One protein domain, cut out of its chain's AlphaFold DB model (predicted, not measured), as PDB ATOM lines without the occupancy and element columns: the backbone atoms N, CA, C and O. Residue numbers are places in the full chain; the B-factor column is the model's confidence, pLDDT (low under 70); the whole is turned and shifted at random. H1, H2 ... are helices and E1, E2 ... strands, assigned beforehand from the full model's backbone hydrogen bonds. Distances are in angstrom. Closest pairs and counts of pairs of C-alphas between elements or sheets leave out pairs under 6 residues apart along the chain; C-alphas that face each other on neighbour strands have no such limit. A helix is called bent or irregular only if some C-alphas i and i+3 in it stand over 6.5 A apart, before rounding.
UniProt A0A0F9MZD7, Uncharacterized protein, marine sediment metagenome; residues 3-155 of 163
ATOM      1  N   ILE A   3     127.303 103.239 140.585       97.69
ATOM      2  CA  ILE A   3     125.992 103.783 140.211       97.69
ATOM      3  C   ILE A   3     126.033 104.332 138.780       97.69
ATOM      4  O   ILE A   3     127.034 104.949 138.406       97.69
ATOM      5  N   PRO A   4     124.978 104.133 137.973       97.31
ATOM      6  CA  PRO A   4     124.850 104.819 136.696       97.31
ATOM      7  C   PRO A   4     124.586 106.312 136.917       97.31
ATOM      8  O   PRO A   4     123.919 106.699 137.879       97.31
ATOM      9  N   LEU A   5     125.121 107.147 136.027       97.19
ATOM     10  CA  LEU A   5     124.888 108.585 136.022       97.19
ATOM     11  C   LEU A   5     124.017 108.967 134.826       97.19
ATOM     12  O   LEU A   5     124.454 108.889 133.681       97.19
ATOM     13  N   GLU A   6     122.800 109.427 135.102       95.56
ATOM     14  CA  GLU A   6     121.891 109.988 134.093       95.56
ATOM     15  C   GLU A   6     122.345 111.378 133.637       95.56
ATOM     16  O   GLU A   6     122.012 111.843 132.550       95.56
ATOM     17  N   THR A   7     123.091 112.091 134.482       95.56
ATOM     18  CA  THR A   7     123.607 113.423 134.161       95.56
ATOM     19  C   THR A   7     124.946 113.661 134.836       95.56
ATOM     20  O   THR A   7     125.077 113.515 136.048       95.56
ATOM     21  N   VAL A   8     125.927 114.146 134.081       96.50
ATOM     22  CA  VAL A   8     127.181 114.661 134.639       96.50
ATOM     23  C   VAL A   8     127.128 116.185 134.650       96.50
ATOM     24  O   VAL A   8     126.810 116.815 133.644       96.50
ATOM     25  N   VAL A   9     127.392 116.795 135.805       95.38
ATOM     26  CA  VAL A   9     127.466 118.256 135.921       95.38
ATOM     27  C   VAL A   9     128.889 118.685 135.603       95.38
ATOM     28  O   VAL A   9     129.814 118.331 136.332       95.38
ATOM     29  N   VAL A  10     129.056 119.458 134.535       93.06
ATOM     30  CA  VAL A  10     130.347 120.016 134.116       93.06
ATOM     31  C   VAL A  10     130.437 121.481 134.554       93.06
ATOM     32  O   VAL A  10     129.459 122.219 134.455       93.06
ATOM     33  N   ASP A  11     131.597 121.887 135.060       90.88
ATOM     34  CA  ASP A  11     131.960 123.270 135.372       90.88
ATOM     35  C   ASP A  11     133.265 123.588 134.636       90.88
ATOM     36  O   ASP A  11     134.321 123.045 134.964       90.88
ATOM     37  N   ASP A  12     133.200 124.459 133.627       84.88
ATOM     38  CA  ASP A  12     134.364 124.786 132.795       84.88
ATOM     39  C   ASP A  12     135.519 125.390 133.607       84.88
ATOM     40  O   ASP A  12     136.678 125.215 133.237       84.88
ATOM     41  N   ARG A  13     135.231 125.982 134.775       86.25
ATOM     42  CA  ARG A  13     136.254 126.502 135.698       86.25
ATOM     43  C   ARG A  13     137.109 125.408 136.338       86.25
ATOM     44  O   ARG A  13     138.216 125.654 136.814       86.25
ATOM     45  N   ALA A  14     136.574 124.193 136.428       81.50
ATOM     46  CA  ALA A  14     137.342 123.034 136.866       81.50
ATOM     47  C   ALA A  14     138.269 122.551 135.741       81.50
ATOM     48  O   ALA A  14     139.410 122.176 135.999       81.50
ATOM     49  N   ARG A  15     137.795 122.625 134.489       78.75
ATOM     50  CA  ARG A  15     138.520 122.190 133.289       78.75
ATOM     51  C   ARG A  15     139.687 123.110 132.940       78.75
ATOM     52  O   ARG A  15     140.753 122.619 132.596       78.75
ATOM     53  N   ASP A  16     139.497 124.424 133.016       82.75
ATOM     54  CA  ASP A  16     140.546 125.415 132.732       82.75
ATOM     55  C   ASP A  16     141.505 125.652 133.917       82.75
ATOM     56  O   ASP A  16     142.419 126.474 133.835       82.75
ATOM     57  N   GLY A  17     141.303 124.928 135.024       80.94
ATOM     58  CA  GLY A  17     142.119 125.006 136.229       80.94
ATOM     59  C   GLY A  17     141.844 126.231 137.108       80.94
ATOM     60  O   GLY A  17     142.460 126.356 138.168       80.94
ATOM     61  N   THR A  18     140.917 127.125 136.747       87.25
ATOM     62  CA  THR A  18     140.621 128.338 137.533       87.25
ATOM     63  C   THR A  18     140.033 128.031 138.908       87.25
ATOM     64  O   THR A  18     140.165 128.850 139.818       87.25
ATOM     65  N   TRP A  19     139.492 126.833 139.143       87.56
ATOM     66  CA  TRP A  19     139.179 126.349 140.493       87.56
ATOM     67  C   TRP A  19     140.368 126.386 141.451       87.56
ATOM     68  O   TRP A  19     140.178 126.604 142.647       87.56
ATOM     69  N   CYS A  20     141.597 126.253 140.954       87.06
ATOM     70  CA  CYS A  20     142.781 126.414 141.784       87.06
ATOM     71  C   CYS A  20     142.979 127.843 142.295       87.06
ATOM     72  O   CYS A  20     143.775 128.025 143.202       87.06
ATOM     73  N   THR A  21     142.250 128.844 141.808       91.81
ATOM     74  CA  THR A  21     142.270 130.203 142.374       91.81
ATOM     75  C   THR A  21     141.318 130.368 143.566       91.81
ATOM     76  O   THR A  21     141.386 131.367 144.284       91.81
ATOM     77  N   LEU A  22     140.431 129.395 143.816       90.12
ATOM     78  CA  LEU A  22     139.436 129.483 144.884       90.12
ATOM     79  C   LEU A  22     140.081 129.290 146.268       90.12
ATOM     80  O   LEU A  22     140.882 128.371 146.451       90.12
ATOM     81  N   PRO A  23     139.704 130.090 147.281       91.75
ATOM     82  CA  PRO A  23     140.234 129.952 148.634       91.75
ATOM     83  C   PRO A  23     139.844 128.617 149.275       91.75
ATOM     84  O   PRO A  23     138.690 128.189 149.210       91.75
ATOM     85  N   TYR A  24     140.779 128.003 150.001       86.19
ATOM     86  CA  TYR A  24     140.514 126.833 150.840       86.19
ATOM     87  C   TYR A  24     141.287 126.897 152.161       86.19
ATOM     88  O   TYR A  24     142.114 127.780 152.387       86.19
ATOM     89  N   SER A  25     140.979 125.984 153.088       80.81
ATOM     90  CA  SER A  25     141.571 125.995 154.432       80.81
ATOM     91  C   SER A  25     143.102 125.996 154.367       80.81
ATOM     92  O   SER A  25     143.707 125.081 153.811       80.81
ATOM     93  N   GLY A  26     143.722 127.025 154.948       85.56
ATOM     94  CA  GLY A  26     145.173 127.229 154.939       85.56
ATOM     95  C   GLY A  26     145.720 127.999 153.731       85.56
ATOM     96  O   GLY A  26     146.870 128.410 153.776       85.56
ATOM     97  N   ASN A  27     144.913 128.255 152.697       89.44
ATOM     98  CA  ASN A  27     145.333 128.954 151.482       89.44
ATOM     99  C   ASN A  27     144.240 129.928 151.009       89.44
ATOM    100  O   ASN A  27     143.338 129.578 150.248       89.44
ATOM    101  N   LYS A  28     144.313 131.180 151.481       94.25
ATOM    102  CA  LYS A  28     143.314 132.229 151.185       94.25
ATOM    103  C   LYS A  28     143.303 132.690 149.722       94.25
ATOM    104  O   LYS A  28     142.310 133.263 149.299       94.25
ATOM    105  N   ASN A  29     144.378 132.439 148.979       94.38
ATOM    106  CA  ASN A  29     144.536 132.867 147.586       94.38
ATOM    107  C   ASN A  29     144.451 131.687 146.599       94.38
ATOM    108  O   ASN A  29     144.872 131.817 145.456       94.38
ATOM    109  N   GLY A  30     143.966 130.524 147.050       92.31
ATOM    110  CA  GLY A  30     143.946 129.300 146.255       92.31
ATOM    111  C   GLY A  30     145.259 128.519 146.272       92.31
ATOM    112  O   GLY A  30     146.070 128.645 147.187       92.31
ATOM    113  N   CYS A  31     145.424 127.625 145.304       89.56
ATOM    114  CA  CYS A  31     146.536 126.699 145.201       89.56
ATOM    115  C   CYS A  31     147.848 127.473 145.020       89.56
ATOM    116  O   CYS A  31     147.979 128.215 144.047       89.56
ATOM    117  N   PRO A  32     148.858 127.252 145.878       91.56
ATOM    118  CA  PRO A  32     150.150 127.924 145.751       91.56
ATOM    119  C   PRO A  32     150.918 127.522 144.484       91.56
ATOM    120  O   PRO A  32     151.881 128.191 144.132       91.56
ATOM    121  N   ASN A  33     150.505 126.440 143.816       90.00
ATOM    122  CA  ASN A  33     151.134 125.939 142.597       90.00
ATOM    123  C   ASN A  33     150.408 126.387 141.318       90.00
ATOM    124  O   ASN A  33     150.756 125.904 140.251       90.00
ATOM    125  N   PHE A  34     149.349 127.197 141.379       87.25
ATOM    126  CA  PHE A  34     148.682 127.692 140.167       87.25
ATOM    127  C   PHE A  34     149.525 128.806 139.507       87.25
ATOM    128  O   PHE A  34     149.963 129.697 140.235       87.25
ATOM    129  N   PRO A  35     149.721 128.819 138.168       86.31
ATOM    130  CA  PRO A  35     149.073 127.987 137.146       86.31
ATOM    131  C   PRO A  35     149.794 126.670 136.810       86.31
ATOM    132  O   PRO A  35     149.265 125.878 136.031       86.31
ATOM    133  N   GLU A  36     150.971 126.379 137.371       83.94
ATOM    134  CA  GLU A  36     151.720 125.161 137.021       83.94
ATOM    135  C   GLU A  36     151.159 123.858 137.621       83.94
ATOM    136  O   GLU A  36     151.661 122.774 137.289       83.94
ATOM    137  N   CYS A  37     150.135 123.949 138.476       82.31
ATOM    138  CA  CYS A  37     149.541 122.854 139.232       82.31
ATOM    139  C   CYS A  37     149.192 121.689 138.308       82.31
ATOM    140  O   CYS A  37     148.307 121.790 137.462       82.31
ATOM    141  N   ILE A  38     149.887 120.563 138.483       75.06
ATOM    142  CA  ILE A  38     149.739 119.392 137.615       75.06
ATOM    143  C   ILE A  38     148.315 118.821 137.641       75.06
ATOM    144  O   ILE A  38     147.829 118.356 136.617       75.06
ATOM    145  N   GLU A  39     147.638 118.920 138.789       72.25
ATOM    146  CA  GLU A  39     146.251 118.473 138.972       72.25
ATOM    147  C   GLU A  39     145.226 119.447 138.361       72.25
ATOM    148  O   GLU A  39     144.066 119.084 138.209       72.25
ATOM    149  N   ALA A  40     145.650 120.662 137.995       68.19
ATOM    150  CA  ALA A  40     144.816 121.699 137.385       68.19
ATOM    151  C   ALA A  40     144.964 121.772 135.859       68.19
ATOM    152  O   ALA A  40     144.383 122.656 135.232       68.19
ATOM    153  N   ARG A  41     145.807 120.923 135.253       63.91
ATOM    154  CA  ARG A  41     146.150 121.085 133.839       63.91
ATOM    155  C   ARG A  41     145.017 120.595 132.922       63.91
ATOM    156  O   ARG A  41     144.635 119.430 133.021       63.91
ATOM    157  N   PRO A  42     144.603 121.404 131.929       56.38
ATOM    158  CA  PRO A  42     143.505 121.119 130.995       56.38
ATOM    159  C   PRO A  42     143.819 120.029 129.952       56.38
ATOM    160  O   PRO A  42     143.074 119.855 128.991       56.38
ATOM    161  N   HIS A  43     144.931 119.298 130.081       59.06
ATOM    162  CA  HIS A  43     145.305 118.266 129.106       59.06
ATOM    163  C   HIS A  43     144.396 117.029 129.169       59.06
ATOM    164  O   HIS A  43     144.403 116.217 128.246       59.06
ATOM    165  N   PHE A  44     143.592 116.902 130.226       62.28
ATOM    166  CA  PHE A  44     142.578 115.868 130.371       62.28
ATOM    167  C   PHE A  44     141.226 116.419 129.899       62.28
ATOM    168  O   PHE A  44     140.382 116.821 130.691       62.28
ATOM    169  N   ASN A  45     141.023 116.488 128.581       68.12
ATOM    170  CA  ASN A  45     139.687 116.687 128.013       68.12
ATOM    171  C   ASN A  45     139.135 115.350 127.511       68.12
ATOM    172  O   ASN A  45     138.819 115.196 126.336       68.12
ATOM    173  N   THR A  46     139.105 114.353 128.396       78.69
ATOM    174  CA  THR A  46     138.589 113.016 128.070       78.69
ATOM    175  C   THR A  46     137.114 112.861 128.435       78.69
ATOM    176  O   THR A  46     136.525 111.815 128.175       78.69
ATOM    177  N   TYR A  47     136.494 113.892 129.019       84.50
ATOM    178  CA  TYR A  47     135.050 113.911 129.205       84.50
ATOM    179  C   TYR A  47     134.340 114.071 127.857       84.50
ATOM    180  O   TYR A  47     134.451 115.104 127.198       84.50
ATOM    181  N   ASP A  48     133.546 113.067 127.513       86.31
ATOM    182  CA  ASP A  48     132.622 113.074 126.391       86.31
ATOM    183  C   ASP A  48     131.181 112.924 126.907       86.31
ATOM    184  O   ASP A  48     130.869 112.044 127.715       86.31
ATOM    185  N   LYS A  49     130.301 113.819 126.455       87.56
ATOM    186  CA  LYS A  49     128.879 113.839 126.823       87.56
ATOM    187  C   LYS A  49     128.077 112.712 126.165       87.56
ATOM    188  O   LYS A  49     126.979 112.429 126.628       87.56
ATOM    189  N   GLU A  50     128.603 112.102 125.103       90.88
ATOM    190  CA  GLU A  50     127.952 111.005 124.378       90.88
ATOM    191  C   GLU A  50     128.161 109.646 125.073       90.88
ATOM    192  O   GLU A  50     127.483 108.666 124.760       90.88
ATOM    193  N   LEU A  51     129.083 109.570 126.042       93.25
ATOM    194  CA  LEU A  51     129.324 108.362 126.828       93.25
ATOM    195  C   LEU A  51     128.270 108.187 127.926       93.25
ATOM    196  O   LEU A  51     127.886 109.129 128.622       93.25
ATOM    197  N   ARG A  52     127.878 106.932 128.164       95.31
ATOM    198  CA  ARG A  52     127.157 106.537 129.375       95.31
ATOM    199  C   ARG A  52     128.147 106.496 130.532       95.31
ATOM    200  O   ARG A  52     129.078 105.691 130.521       95.31
ATOM    201  N   TRP A  53     127.927 107.324 131.545       97.19
ATOM    202  CA  TRP A  53     128.827 107.420 132.689       97.19
ATOM    203  C   TRP A  53     128.373 106.548 133.860       97.19
ATOM    204  O   TRP A  53     127.193 106.482 134.199       97.19
ATOM    205  N   LEU A  54     129.339 105.913 134.516       97.88
ATOM    206  CA  LEU A  54     129.198 105.221 135.792       97.88
ATOM    207  C   LEU A  54     130.076 105.925 136.828       97.88
ATOM    208  O   LEU A  54     131.212 106.292 136.527       97.88
ATOM    209  N   ALA A  55     129.595 106.072 138.058       98.31
ATOM    210  CA  ALA A  55     130.417 106.486 139.188       98.31
ATOM    211  C   ALA A  55     130.827 105.276 140.020       98.31
ATOM    212  O   ALA A  55     129.980 104.565 140.559       98.31
ATOM    213  N   VAL A  56     132.135 105.087 140.180       98.31
ATOM    214  CA  VAL A  56     132.711 104.107 141.100       98.31
ATOM    215  C   VAL A  56     133.082 104.849 142.379       98.31
ATOM    216  O   VAL A  56     133.924 105.746 142.382       98.31
ATOM    217  N   ILE A  57     132.422 104.486 143.475       97.94
ATOM    218  CA  ILE A  57     132.493 105.168 144.766       97.94
ATOM    219  C   ILE A  57     133.141 104.239 145.791       97.94
ATOM    220  O   ILE A  57     132.656 103.127 146.048       97.94
ATOM    221  N   PHE A  58     134.208 104.732 146.417       97.12
ATOM    222  CA  PHE A  58     134.944 104.047 147.474       97.12
ATOM    223  C   PHE A  58     134.817 104.812 148.801       97.12
ATOM    224  O   PHE A  58     135.368 105.915 148.924       97.12
ATOM    225  N   PRO A  59     134.091 104.268 149.795       96.06
ATOM    226  CA  PRO A  59     134.051 104.831 151.136       96.06
ATOM    227  C   PRO A  59     135.331 104.484 151.908       96.06
ATOM    228  O   PRO A  59     135.851 103.375 151.819       96.06
ATOM    229  N   PHE A  60     135.819 105.426 152.705       96.06
ATOM    230  CA  PHE A  60     136.984 105.256 153.562       96.06
ATOM    231  C   PHE A  60     136.719 105.872 154.932       96.06
ATOM    232  O   PHE A  60     136.443 107.070 155.029       96.06
ATOM    233  N   ASP A  61     136.818 105.062 155.985       97.00
ATOM    234  CA  ASP A  61     136.695 105.520 157.370       97.00
ATOM    235  C   ASP A  61     137.965 106.278 157.785       97.00
ATOM    236  O   ASP A  61     138.971 105.706 158.219       97.00
ATOM    237  N   LEU A  62     137.924 107.597 157.598       96.31
ATOM    238  CA  LEU A  62     139.012 108.500 157.938       96.31
ATOM    239  C   LEU A  62     139.235 108.558 159.445       96.31
ATOM    240  O   LEU A  62     140.377 108.698 159.879       96.31
ATOM    241  N   LYS A  63     138.163 108.483 160.236       96.62
ATOM    242  CA  LYS A  63     138.248 108.588 161.690       96.62
ATOM    243  C   LYS A  63     139.004 107.396 162.264       96.62
ATOM    244  O   LYS A  63     140.017 107.602 162.929       96.62
ATOM    245  N   ALA A  64     138.572 106.179 161.939       97.50
ATOM    246  CA  ALA A  64     139.252 104.963 162.371       97.50
ATOM    247  C   ALA A  64     140.703 104.945 161.869       97.50
ATOM    248  O   ALA A  64     141.628 104.647 162.626       97.50
ATOM    249  N   HIS A  65     140.940 105.352 160.616       96.50
ATOM    250  CA  HIS A  65     142.299 105.448 160.087       96.50
ATOM    251  C   HIS A  65     143.177 106.428 160.875       96.50
ATOM    252  O   HIS A  65     144.319 106.107 161.208       96.50
ATOM    253  N   ALA A  66     142.657 107.616 161.191       96.38
ATOM    254  CA  ALA A  66     143.378 108.622 161.956       96.38
ATOM    255  C   ALA A  66     143.668 108.144 163.389       96.38
ATOM    256  O   ALA A  66     144.761 108.380 163.907       96.38
ATOM    257  N   GLU A  67     142.729 107.440 164.023       97.19
ATOM    258  CA  GLU A  67     142.920 106.802 165.329       97.19
ATOM    259  C   GLU A  67     144.041 105.757 165.292       97.19
ATOM    260  O   GLU A  67     144.946 105.817 166.125       97.19
ATOM    261  N   GLU A  68     144.067 104.880 164.285       96.38
ATOM    262  CA  GLU A  68     145.156 103.915 164.087       96.38
ATOM    263  C   GLU A  68     146.504 104.595 163.820       96.38
ATOM    264  O   GLU A  68     147.538 104.194 164.359       96.38
ATOM    265  N   MET A  69     146.523 105.664 163.021       95.06
ATOM    266  CA  MET A  69     147.751 106.418 162.770       95.06
ATOM    267  C   MET A  69     148.328 107.013 164.053       95.06
ATOM    268  O   MET A  69     149.542 106.958 164.240       95.06
ATOM    269  N   LYS A  70     147.486 107.529 164.953       96.62
ATOM    270  CA  LYS A  70     147.926 108.118 166.227       96.62
ATOM    271  C   LYS A  70     148.539 107.100 167.197       96.62
ATOM    272  O   LYS A  70     149.319 107.508 168.053       96.62
ATOM    273  N   LYS A  71     148.255 105.800 167.047       97.19
ATOM    274  CA  LYS A  71     148.824 104.728 167.892       97.19
ATOM    275  C   LYS A  71     150.300 104.432 167.609       97.19
ATOM    276  O   LYS A  71     150.956 103.785 168.418       97.19
ATOM    277  N   ARG A  72     150.836 104.887 166.472       95.12
ATOM    278  CA  ARG A  72     152.224 104.632 166.052       95.12
ATOM    279  C   ARG A  72     153.032 105.928 165.970       95.12
ATOM    280  O   ARG A  72     152.497 106.947 165.538       95.12
ATOM    281  N   PRO A  73     154.328 105.926 166.317       93.94
ATOM    282  CA  PRO A  73     155.177 107.088 166.093       93.94
ATOM    283  C   PRO A  73     155.400 107.324 164.591       93.94
ATOM    284  O   PRO A  73     155.329 106.409 163.765       93.94
ATOM    285  N   ARG A  74     155.688 108.572 164.217       93.06
ATOM    286  CA  ARG A  74     156.169 108.918 162.873       93.06
ATOM    287  C   ARG A  74     157.605 108.444 162.666       93.06
ATOM    288  O   ARG A  74     158.305 108.108 163.615       93.06
ATOM    289  N   LYS A  75     158.086 108.526 161.418       92.00
ATOM    290  CA  LYS A  75     159.477 108.203 161.041       92.00
ATOM    291  C   LYS A  75     160.528 108.945 161.884       92.00
ATOM    292  O   LYS A  75     161.611 108.424 162.096       92.00
ATOM    293  N   ASN A  76     160.213 110.145 162.371       94.31
ATOM    294  CA  ASN A  76     161.088 110.947 163.233       94.31
ATOM    295  C   ASN A  76     160.846 110.734 164.743       94.31
ATOM    296  O   ASN A  76     161.239 111.579 165.542       94.31
ATOM    297  N   GLY A  77     160.124 109.680 165.133       94.94
ATOM    298  CA  GLY A  77     159.810 109.353 166.525       94.94
ATOM    299  C   GLY A  77     158.708 110.201 167.171       94.94
ATOM    300  O   GLY A  77     158.276 109.884 168.274       94.94
ATOM    301  N   LYS A  78     158.210 111.257 166.514       96.62
ATOM    302  CA  LYS A  78     157.162 112.124 167.083       96.62
ATOM    303  C   LYS A  78     155.765 111.518 166.896       96.62
ATOM    304  O   LYS A  78     155.514 110.906 165.854       96.62
ATOM    305  N   PRO A  79     154.818 111.752 167.821       96.38
ATOM    306  CA  PRO A  79     153.427 111.362 167.615       96.38
ATOM    307  C   PRO A  79     152.808 112.103 166.416       96.38
ATOM    308  O   PRO A  79     153.313 113.143 165.961       96.38
ATOM    309  N   TRP A  80     151.718 111.547 165.888       95.69
ATOM    310  CA  TRP A  80     150.876 112.209 164.890       95.69
ATOM    311  C   TRP A  80     149.952 113.220 165.567       95.69
ATOM    312  O   TRP A  80     149.319 112.906 166.571       95.69
ATOM    313  N   THR A  81     149.830 114.420 164.996       94.81
ATOM    314  CA  THR A  81     148.729 115.327 165.356       94.81
ATOM    315  C   THR A  81     147.446 114.912 164.635       94.81
ATOM    316  O   THR A  81     147.512 114.256 163.595       94.81
ATOM    317  N   GLU A  82     146.276 115.329 165.132       94.19
ATOM    318  CA  GLU A  82     144.988 115.042 164.474       94.19
ATOM    319  C   GLU A  82     144.975 115.527 163.015       94.19
ATOM    320  O   GLU A  82     144.646 114.769 162.104       94.19
ATOM    321  N   ALA A  83     145.432 116.759 162.770       91.62
ATOM    322  CA  ALA A  83     145.524 117.322 161.424       91.62
ATOM    323  C   ALA A  83     146.431 116.495 160.496       91.62
ATOM    324  O   ALA A  83     146.107 116.303 159.326       91.62
ATOM    325  N   GLN A  84     147.552 115.975 161.006       92.31
ATOM    326  CA  GLN A  84     148.451 115.131 160.217       92.31
ATOM    327  C   GLN A  84     147.850 113.748 159.959       92.31
ATOM    328  O   GLN A  84     147.944 113.257 158.839       92.31
ATOM    329  N   ALA A  85     147.218 113.132 160.961       94.50
ATOM    330  CA  ALA A  85     146.594 111.815 160.837       94.50
ATOM    331  C   ALA A  85     145.427 111.819 159.831       94.50
ATOM    332  O   ALA A  85     145.244 110.862 159.084       94.50
ATOM    333  N   ARG A  86     144.680 112.927 159.748       93.31
ATOM    334  CA  ARG A  86     143.598 113.107 158.766       93.31
ATOM    335  C   ARG A  86     144.064 113.603 157.394       93.31
ATOM    336  O   ARG A  86     143.259 113.662 156.467       93.31
ATOM    337  N   CYS A  87     145.333 113.980 157.236       90.69
ATOM    338  CA  CYS A  87     145.833 114.536 155.981       90.69
ATOM    339  C   CYS A  87     145.913 113.453 154.894       90.69
ATOM    340  O   CYS A  87     146.715 112.522 154.984       90.69
ATOM    341  N   VAL A  88     145.105 113.610 153.841       87.50
ATOM    342  CA  VAL A  88     144.957 112.638 152.740       87.50
ATOM    343  C   VAL A  88     146.271 112.317 152.026       87.50
ATOM    344  O   VAL A  88     146.460 111.192 151.566       87.50
ATOM    345  N   LEU A  89     147.210 113.268 151.979       86.19
ATOM    346  CA  LEU A  89     148.475 113.131 151.251       86.19
ATOM    347  C   LEU A  89     149.334 111.957 151.739       86.19
ATOM    348  O   LEU A  89     150.116 111.419 150.965       86.19
ATOM    349  N   TYR A  90     149.186 111.533 152.996       85.81
ATOM    350  CA  TYR A  90     150.039 110.493 153.573       85.81
ATOM    351  C   TYR A  90     149.598 109.061 153.268       85.81
ATOM    352  O   TYR A  90     150.408 108.143 153.383       85.81
ATOM    353  N   TRP A  91     148.328 108.842 152.925       87.12
ATOM    354  CA  TRP A  91     147.762 107.489 152.861       87.12
ATOM    355  C   TRP A  91     146.869 107.237 151.647       87.12
ATOM    356  O   TRP A  91     146.639 106.071 151.313       87.12
ATOM    357  N   GLN A  92     146.387 108.284 150.964       92.75
ATOM    358  CA  GLN A  92     145.367 108.131 149.924       92.75
ATOM    359  C   GLN A  92     145.799 107.215 148.779       92.75
ATOM    360  O   GLN A  92     144.962 106.488 148.257       92.75
ATOM    361  N   GLU A  93     147.084 107.205 148.417       92.31
ATOM    362  CA  GLU A  93     147.567 106.456 147.255       92.31
ATOM    363  C   GLU A  93     147.327 104.950 147.417       92.31
ATOM    364  O   GLU A  93     146.670 104.308 146.598       92.31
ATOM    365  N   HIS A  94     147.782 104.384 148.533       93.81
ATOM    366  CA  HIS A  94     147.718 102.941 148.754       93.81
ATOM    367  C   HIS A  94     146.420 102.477 149.414       93.81
ATOM    368  O   HIS A  94     146.033 101.325 149.225       93.81
ATOM    369  N   LYS A  95     145.770 103.332 150.214       95.06
ATOM    370  CA  LYS A  95     144.585 102.945 150.996       95.06
ATOM    371  C   LYS A  95     143.261 103.247 150.306       95.06
ATOM    372  O   LYS A  95     142.273 102.612 150.650       95.06
ATOM    373  N   VAL A  96     143.244 104.178 149.351       95.56
ATOM    374  CA  VAL A  96     142.007 104.605 148.680       95.56
ATOM    375  C   VAL A  96     142.135 104.545 147.165       95.56
ATOM    376  O   VAL A  96     141.386 103.812 146.534       95.56
ATOM    377  N   ARG A  97     143.097 105.259 146.571       94.88
ATOM    378  CA  ARG A  97     143.226 105.384 145.111       94.88
ATOM    379  C   ARG A  97     143.496 104.042 144.441       94.88
ATOM    380  O   ARG A  97     142.810 103.718 143.480       94.88
ATOM    381  N   LYS A  98     144.438 103.241 144.952       96.00
ATOM    382  CA  LYS A  98     144.752 101.927 144.368       96.00
ATOM    383  C   LYS A  98     143.553 100.956 144.401       96.00
ATOM    384  O   LYS A  98     143.225 100.445 143.332       96.00
ATOM    385  N   PRO A  99     142.875 100.713 145.544       97.12
ATOM    386  CA  PRO A  99     141.655  99.901 145.561       97.12
ATOM    387  C   PRO A  99     140.537 100.466 144.680       97.12
ATOM    388  O   PRO A  99     139.949  99.726 143.902       97.12
ATOM    389  N   LEU A 100     140.282 101.777 144.740       97.56
ATOM    390  CA  LEU A 100     139.245 102.421 143.930       97.56
ATOM    391  C   LEU A 100     139.511 102.267 142.428       97.56
ATOM    392  O   LEU A 100     138.603 101.914 141.683       97.56
ATOM    393  N   ARG A 101     140.756 102.480 141.988       97.19
ATOM    394  CA  ARG A 101     141.157 102.268 140.595       97.19
ATOM    395  C   ARG A 101     140.988 100.805 140.196       97.19
ATOM    396  O   ARG A 101     140.523 100.546 139.098       97.19
ATOM    397  N   ALA A 102     141.335  99.858 141.068       96.94
ATOM    398  CA  ALA A 102     141.138  98.437 140.790       96.94
ATOM    399  C   ALA A 102     139.654  98.094 140.583       96.94
ATOM    400  O   ALA A 102     139.341  97.365 139.650       96.94
ATOM    401  N   GLU A 103     138.749  98.654 141.390       97.50
ATOM    402  CA  GLU A 103     137.301  98.498 141.188       97.50
ATOM    403  C   GLU A 103     136.826  99.165 139.892       97.50
ATOM    404  O   GLU A 103     136.117  98.544 139.109       97.50
ATOM    405  N   ALA A 104     137.265 100.395 139.612       97.31
ATOM    406  CA  ALA A 104     136.890 101.103 138.389       97.31
ATOM    407  C   ALA A 104     137.389 100.395 137.117       97.31
ATOM    408  O   ALA A 104     136.702 100.388 136.101       97.31
ATOM    409  N   MET A 105     138.558  99.752 137.175       96.12
ATOM    410  CA  MET A 105     139.116  98.983 136.060       96.12
ATOM    411  C   MET A 105     138.367  97.678 135.770       96.12
ATOM    412  O   MET A 105     138.517  97.158 134.673       96.12
ATOM    413  N   LYS A 106     137.551  97.151 136.694       96.00
ATOM    414  CA  LYS A 106     136.647  96.025 136.381       96.00
ATOM    415  C   LYS A 106     135.527  96.452 135.435       96.00
ATOM    416  O   LYS A 106     135.060  95.651 134.637       96.00
ATOM    417  N   GLU A 107     135.140  97.722 135.520       95.25
ATOM    418  CA  GLU A 107     134.109  98.322 134.679       95.25
ATOM    419  C   GLU A 107     134.677  98.975 133.421       95.25
ATOM    420  O   GLU A 107     133.919  99.285 132.513       95.25
ATOM    421  N   CYS A 108     135.982  99.227 133.343       95.06
ATOM    422  CA  CYS A 108     136.594  99.934 132.224       95.06
ATOM    423  C   CYS A 108     137.288  98.949 131.280       95.06
ATOM    424  O   CYS A 108     138.249  98.287 131.674       95.06
ATOM    425  N   PHE A 109     136.852  98.907 130.018       92.56
ATOM    426  CA  PHE A 109     137.488  98.126 128.955       92.56
ATOM    427  C   PHE A 109     138.143  99.052 127.912       92.56
ATOM    428  O   PHE A 109     137.536  99.322 126.874       92.56
ATOM    429  N   PRO A 110     139.393  99.527 128.118       89.38
ATOM    430  CA  PRO A 110     140.020 100.510 127.227       89.38
ATOM    431  C   PRO A 110     140.110 100.073 125.760       89.38
ATOM    432  O   PRO A 110     140.004 100.898 124.860       89.38
ATOM    433  N   LEU A 111     140.267  98.768 125.500       89.44
ATOM    434  CA  LEU A 111     140.300  98.223 124.135       89.44
ATOM    435  C   LEU A 111     138.963  98.375 123.392       89.44
ATOM    436  O   LEU A 111     138.946  98.309 122.168       89.44
ATOM    437  N   MET A 112     137.864  98.587 124.119       88.88
ATOM    438  CA  MET A 112     136.529  98.871 123.582       88.88
ATOM    439  C   MET A 112     136.235 100.378 123.518       88.88
ATOM    440  O   MET A 112     135.126 100.774 123.175       88.88
ATOM    441  N   GLY A 113     137.218 101.222 123.846       90.25
ATOM    442  CA  GLY A 113     137.073 102.676 123.865       90.25
ATOM    443  C   GLY A 113     136.522 103.247 125.174       90.25
ATOM    444  O   GLY A 113     136.317 104.455 125.245       90.25
ATOM    445  N   ASP A 114     136.298 102.428 126.208       94.12
ATOM    446  CA  ASP A 114     135.873 102.940 127.514       94.12
ATOM    447  C   ASP A 114     136.921 103.918 128.088       94.12
ATOM    448  O   ASP A 114     138.134 103.741 127.932       94.12
ATOM    449  N   VAL A 115     136.444 104.946 128.790       94.44
ATOM    450  CA  VAL A 115     137.265 106.021 129.358       94.44
ATOM    451  C   VAL A 115     137.208 105.967 130.879       94.44
ATOM    452  O   VAL A 115     136.131 105.925 131.465       94.44
ATOM    453  N   LEU A 116     138.363 106.038 131.544       95.44
ATOM    454  CA  LEU A 116     138.445 106.192 132.997       95.44
ATOM    455  C   LEU A 116     138.883 107.614 133.357       95.44
ATOM    456  O   LEU A 116     139.975 108.041 132.987       95.44
ATOM    457  N   LEU A 117     138.065 108.310 134.147       94.44
ATOM    458  CA  LEU A 117     138.427 109.566 134.801       94.44
ATOM    459  C   LEU A 117     138.809 109.270 136.252       94.44
ATOM    460  O   LEU A 117     137.948 109.109 137.123       94.44
ATOM    461  N   ASP A 118     140.109 109.184 136.516       92.81
ATOM    462  CA  ASP A 118     140.631 108.937 137.862       92.81
ATOM    463  C   ASP A 118     140.582 110.186 138.759       92.81
ATOM    464  O   ASP A 118     140.461 110.074 139.985       92.81
ATOM    465  N   ILE A 119     140.616 111.367 138.137       91.44
ATOM    466  CA  ILE A 119     140.372 112.679 138.742       91.44
ATOM    467  C   ILE A 119     139.302 113.399 137.901       91.44
ATOM    468  O   ILE A 119     139.634 114.192 137.014       91.44
ATOM    469  N   PRO A 120     138.003 113.114 138.119       93.06
ATOM    470  CA  PRO A 120     136.928 113.709 137.321       93.06
ATOM    471  C   PRO A 120     136.921 115.243 137.362       93.06
ATOM    472  O   PRO A 120     136.626 115.884 136.356       93.06
ATOM    473  N   GLU A 121     137.305 115.844 138.488       90.31
ATOM    474  CA  GLU A 121     137.390 117.298 138.640       90.31
ATOM    475  C   GLU A 121     138.398 117.926 137.666       90.31
ATOM    476  O   GLU A 121     138.094 118.949 137.059       90.31
ATOM    477  N   ALA A 122     139.541 117.272 137.429       86.38
ATOM    478  CA  ALA A 122     140.536 117.718 136.447       86.38
ATOM    479  C   ALA A 122     140.027 117.630 134.993       86.38
ATOM    480  O   ALA A 122     140.633 118.194 134.089       86.38
ATOM    481  N   ASN A 123     138.902 116.942 134.770       89.50
ATOM    482  CA  ASN A 123     138.224 116.813 133.478       89.50
ATOM    483  C   ASN A 123     137.013 117.755 133.342       89.50
ATOM    484  O   ASN A 123     136.232 117.650 132.391       89.50
ATOM    485  N   GLY A 124     136.831 118.675 134.293       90.00
ATOM    486  CA  GLY A 124     135.706 119.605 134.305       90.00
ATOM    487  C   GLY A 124     134.479 119.103 135.060       90.00
ATOM    488  O   GLY A 124     133.468 119.796 135.089       90.00
ATOM    489  N   VAL A 125     134.509 117.913 135.665       92.56
ATOM    490  CA  VAL A 125     133.325 117.368 136.338       92.56
ATOM    491  C   VAL A 125     133.178 117.952 137.740       92.56
ATOM    492  O   VAL A 125     134.028 117.772 138.610       92.56
ATOM    493  N   ASN A 126     132.030 118.569 138.015       93.94
ATOM    494  CA  ASN A 126     131.636 118.924 139.368       93.94
ATOM    495  C   ASN A 126     131.098 117.685 140.093       93.94
ATOM    496  O   ASN A 126     129.899 117.395 140.074       93.94
ATOM    497  N   VAL A 127     132.004 116.940 140.730       95.19
ATOM    498  CA  VAL A 127     131.693 115.670 141.404       95.19
ATOM    499  C   VAL A 127     130.659 115.852 142.517       95.19
ATOM    500  O   VAL A 127     129.751 115.035 142.633       95.19
ATOM    501  N   PHE A 128     130.715 116.943 143.287       95.25
ATOM    502  CA  PHE A 128     129.733 117.217 144.345       95.25
ATOM    503  C   PHE A 128     128.321 117.407 143.788       95.25
ATOM    504  O   PHE A 128     127.387 116.750 144.249       95.25
ATOM    505  N   ALA A 129     128.164 118.275 142.786       96.19
ATOM    506  CA  ALA A 129     126.866 118.518 142.162       96.19
ATOM    507  C   ALA A 129     126.349 117.267 141.435       96.19
ATOM    508  O   ALA A 129     125.167 116.939 141.531       96.19
ATOM    509  N   THR A 130     127.240 116.544 140.751       97.38
ATOM    510  CA  THR A 130     126.911 115.304 140.036       97.38
ATOM    511  C   THR A 130     126.417 114.229 140.998       97.38
ATOM    512  O   THR A 130     125.324 113.704 140.807       97.38
ATOM    513  N   MET A 131     127.160 113.935 142.069       97.94
ATOM    514  CA  MET A 131     126.748 112.939 143.065       97.94
ATOM    515  C   MET A 131     125.464 113.355 143.792       97.94
ATOM    516  O   MET A 131     124.580 112.523 143.985       97.94
ATOM    517  N   GLY A 132     125.308 114.648 144.105       97.44
ATOM    518  CA  GLY A 132     124.096 115.179 144.729       97.44
ATOM    519  C   GLY A 132     122.832 114.942 143.895       97.44
ATOM    520  O   GLY A 132     121.806 114.559 144.453       97.44
ATOM    521  N   LYS A 133     122.911 115.080 142.561       97.69
ATOM    522  CA  LYS A 133     121.799 114.745 141.648       97.69
ATOM    523  C   LYS A 133     121.399 113.265 141.686       97.69
ATOM    524  O   LYS A 133     120.252 112.954 141.401       97.69
ATOM    525  N   HIS A 134     122.319 112.378 142.064       97.81
ATOM    526  CA  HIS A 134     122.113 110.926 142.112       97.81
ATOM    527  C   HIS A 134     121.930 110.418 143.551       97.81
ATOM    528  O   HIS A 134     122.195 109.256 143.849       97.81
ATOM    529  N   GLY A 135     121.524 111.298 144.474       97.12
ATOM    530  CA  GLY A 135     121.225 110.932 145.860       97.12
ATOM    531  C   GLY A 135     122.448 110.611 146.727       97.12
ATOM    532  O   GLY A 135     122.287 110.173 147.865       97.12
ATOM    533  N   VAL A 136     123.673 110.847 146.241       96.12
ATOM    534  CA  VAL A 136     124.909 110.619 147.002       96.12
ATOM    535  C   VAL A 136     125.430 111.943 147.561       96.12
ATOM    536  O   VAL A 136     125.912 112.813 146.838       96.12
ATOM    537  N   VAL A 137     125.373 112.093 148.885       94.81
ATOM    538  CA  VAL A 137     125.802 113.318 149.578       94.81
ATOM    539  C   VAL A 137     127.267 113.220 150.002       94.81
ATOM    540  O   VAL A 137     127.596 112.583 151.001       94.81
ATOM    541  N   LEU A 138     128.147 113.914 149.279       94.62
ATOM    542  CA  LEU A 138     129.564 114.018 149.634       94.62
ATOM    543  C   LEU A 138     129.789 115.102 150.696       94.62
ATOM    544  O   LEU A 138     129.327 116.237 150.567       94.62
ATOM    545  N   LYS A 139     130.566 114.785 151.735       92.25
ATOM    546  CA  LYS A 139     130.929 115.737 152.796       92.25
ATOM    547  C   LYS A 139     132.264 116.413 152.491       92.25
ATOM    548  O   LYS A 139     133.304 115.762 152.483       92.25
ATOM    549  N   ALA A 140     132.246 117.733 152.308       82.19
ATOM    550  CA  ALA A 140     133.448 118.504 151.978       82.19
ATOM    551  C   ALA A 140     134.353 118.821 153.186       82.19
ATOM    552  O   ALA A 140     135.557 119.006 153.021       82.19
ATOM    553  N   ARG A 141     133.800 118.929 154.405       80.56
ATOM    554  CA  ARG A 141     134.531 119.419 155.590       80.56
ATOM    555  C   ARG A 141     134.608 118.365 156.685       80.56
ATOM    556  O   ARG A 141     133.575 117.842 157.091       80.56
ATOM    557  N   ASN A 142     135.830 118.108 157.159       78.00
ATOM    558  CA  ASN A 142     136.171 117.199 158.264       78.00
ATOM    559  C   ASN A 142     135.323 115.915 158.315       78.00
ATOM    560  O   ASN A 142     134.746 115.606 159.357       78.00
ATOM    561  N   PRO A 143     135.218 115.164 157.207       88.31
ATOM    562  CA  PRO A 143     134.405 113.962 157.203       88.31
ATOM    563  C   PRO A 143     135.053 112.872 158.061       88.31
ATOM    564  O   PRO A 143     136.266 112.675 158.000       88.31
ATOM    565  N   ASP A 144     134.252 112.134 158.825       95.19
ATOM    566  CA  ASP A 144     134.687 110.862 159.422       95.19
ATOM    567  C   ASP A 144     134.739 109.745 158.379       95.19
ATOM    568  O   ASP A 144     135.594 108.873 158.457       95.19
ATOM    569  N   ILE A 145     133.888 109.826 157.351       95.12
ATOM    570  CA  ILE A 145     133.896 108.928 156.196       95.12
ATOM    571  C   ILE A 145     134.101 109.761 154.936       95.12
ATOM    572  O   ILE A 145     133.259 110.593 154.592       95.12
ATOM    573  N   ILE A 146     135.209 109.526 154.241       94.69
ATOM    574  CA  ILE A 146     135.464 110.095 152.917       94.69
ATOM    575  C   ILE A 146     134.847 109.175 151.868       94.69
ATOM    576  O   ILE A 146     134.957 107.958 151.963       94.69
ATOM    577  N   GLN A 147     134.248 109.753 150.833       95.75
ATOM    578  CA  GLN A 147     133.833 109.027 149.637       95.75
ATOM    579  C   GLN A 147     134.660 109.541 148.464       95.75
ATOM    580  O   GLN A 147     134.523 110.698 148.068       95.75
ATOM    581  N   LYS A 148     135.556 108.700 147.942       95.69
ATOM    582  CA  LYS A 148     136.323 109.022 146.737       95.69
ATOM    583  C   LYS A 148     135.603 108.447 145.522       95.69
ATOM    584  O   LYS A 148     135.063 107.345 145.594       95.69
ATOM    585  N   VAL A 149     135.593 109.210 144.436       97.38
ATOM    586  CA  VAL A 149     134.852 108.896 143.214       97.38
ATOM    587  C   VAL A 149     135.816 108.865 142.034       97.38
ATOM    588  O   VAL A 149     136.683 109.731 141.928       97.38
ATOM    589  N   MET A 150     135.655 107.866 141.172       97.56
ATOM    590  CA  MET A 150     136.161 107.841 139.796       97.56
ATOM    591  C   MET A 150     134.975 107.662 138.853       97.56
ATOM    592  O   MET A 150     133.960 107.089 139.259       97.56
ATOM    593  N   LEU A 151     135.095 108.133 137.612       97.69
ATOM    594  CA  LEU A 151     134.056 107.944 136.600       97.69
ATOM    595  C   LEU A 151     134.536 107.023 135.483       97.69
ATOM    596  O   LEU A 151     135.673 107.144 135.035       97.69
ATOM    597  N   VAL A 152     133.658 106.138 135.024       97.62
ATOM    598  CA  VAL A 152     133.893 105.262 133.871       97.62
ATOM    599  C   VAL A 152     132.879 105.613 132.792       97.62
ATOM    600  O   VAL A 152     131.676 105.512 133.024       97.62
ATOM    601  N   GLY A 153     133.357 106.067 131.641       96.75
ATOM    602  CA  GLY A 153     132.556 106.377 130.466       96.75
ATOM    603  C   GLY A 153     132.542 105.185 129.522       96.75
ATOM    604  O   GLY A 153     133.598 104.645 129.198       96.75
ATOM    605  N   LYS A 154     131.352 104.772 129.093       95.00
ATOM    606  CA  LYS A 154     131.125 103.635 128.198       95.00
ATOM    607  C   LYS A 154     130.393 104.084 126.942       95.00
ATOM    608  O   LYS A 154     129.450 104.872 127.033       95.00
ATOM    609  N   TYR A 155     130.768 103.542 125.790       89.00
ATOM    610  CA  TYR A 155     129.954 103.685 124.585       89.00
ATOM    611  C   TYR A 155     128.678 102.847 124.706       89.00
ATOM    612  O   TYR A 155     128.654 101.814 125.377       89.00
TER     613      TYR A 155
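AT A GLANCE: This is residues 3 to 155 of the 163 residues of an uncharacterized protein of marine sediment metagenome (UniProt A0A0F9MZD7). Two long antiparallel strands, E2 and E4, make the spine of a narrow twisted sheet, with the long helix H5 over one face and the short helix H7 across the other. H3, H4 and the loop between them extend the model beyond one end of this pair, where residues 73 to 78 stick out, while H1, H2 and the long unnamed stretch 22 to 51 form an outlying part, with H6 between H1 and the sheet. The printed part has 153 residues with seven named helices and four named strands, along the chain E1 H1 H2 E2 H3 H4 H5 E3 H6 H7 E4; the sheet's order is E1 E2 E4 E3, antiparallel throughout. The class is mixed, helices and strands, though under half of the residues, 74 of 153, are in named elements. The whole is compact, with a radius of gyration of the C-alphas of 16.9 A and spans of 52 by 35 by 29 A.

IN THESE COORDINATES: E2 is residues 52 to 61, 29.6 A long, and E4 is residues 145 to 154, 28.6 A, ending at C-alpha 154 (131.125, 103.635, 128.198). The edge strands are E1, residues 3 to 5, beginning at C-alpha 3 (125.992, 103.783, 140.211), and E3, residues 115 to 117. H5, residues 92 to 107, is 21.3 A long and begins at C-alpha 92 (145.367, 108.131, 149.924); it is only just irregular, with C-alphas 95 and 98 6.7 A apart. H3 is residues 62 to 70, 12.2 A, and H7 residues 127 to 133, 9.9 A. H1, residues 12 to 15, H2, 18 to 21, H4, 82 to 85, and H6, 120 to 123, have four residues each.

HOW THE PARTS SIT: Across E2 and E4, N 56 and O 150 are 2.9 A apart, within hydrogen-bond range. Across E1 and E2, N 5 and O 53 are within hydrogen-bond range at 2.8 A, and across E4 and E3, N 117 and O 151 are within hydrogen-bond range at 2.8 A. H5 is on the sheet at a height of 7.6 A, over E4 and only just over E2, only just slantwise to the strands at 33 degrees to E4 on the local plane; its closest C-alphas to E2 are Leu 100 and Phe 58, 5.8 A. H7 is on the opposite face at a height of 9.8 A, only just over E2 and across the strands at 73 degrees on the local plane. H3 only grazes the sheet and touches H4, closest at C-alphas Ala 66 and Ala 85, 4.7 A. H6 only grazes the sheet too and touches H1, closest at C-alphas Asn 123 and Arg 15, 5.4 A. H2 is close to H1 but not clearly touching, C-alphas Trp 19 and Arg 13 being 5.6 A apart. Each O i to N i+4 pair is within hydrogen-bond range in H3 and H7, against 8 of 12 in H5; the other helices are too short for such a pair.

THE WHOLE: The two C-alphas farthest apart, of Glu 50 and Gly 77, are 52.9 A apart. The printed part has no cut. The links H2 to E2, H3 to H4 and H7 to E4 are long. Mean pLDDT of the printed part is 91.2, and residues 40 to 45 are under 70.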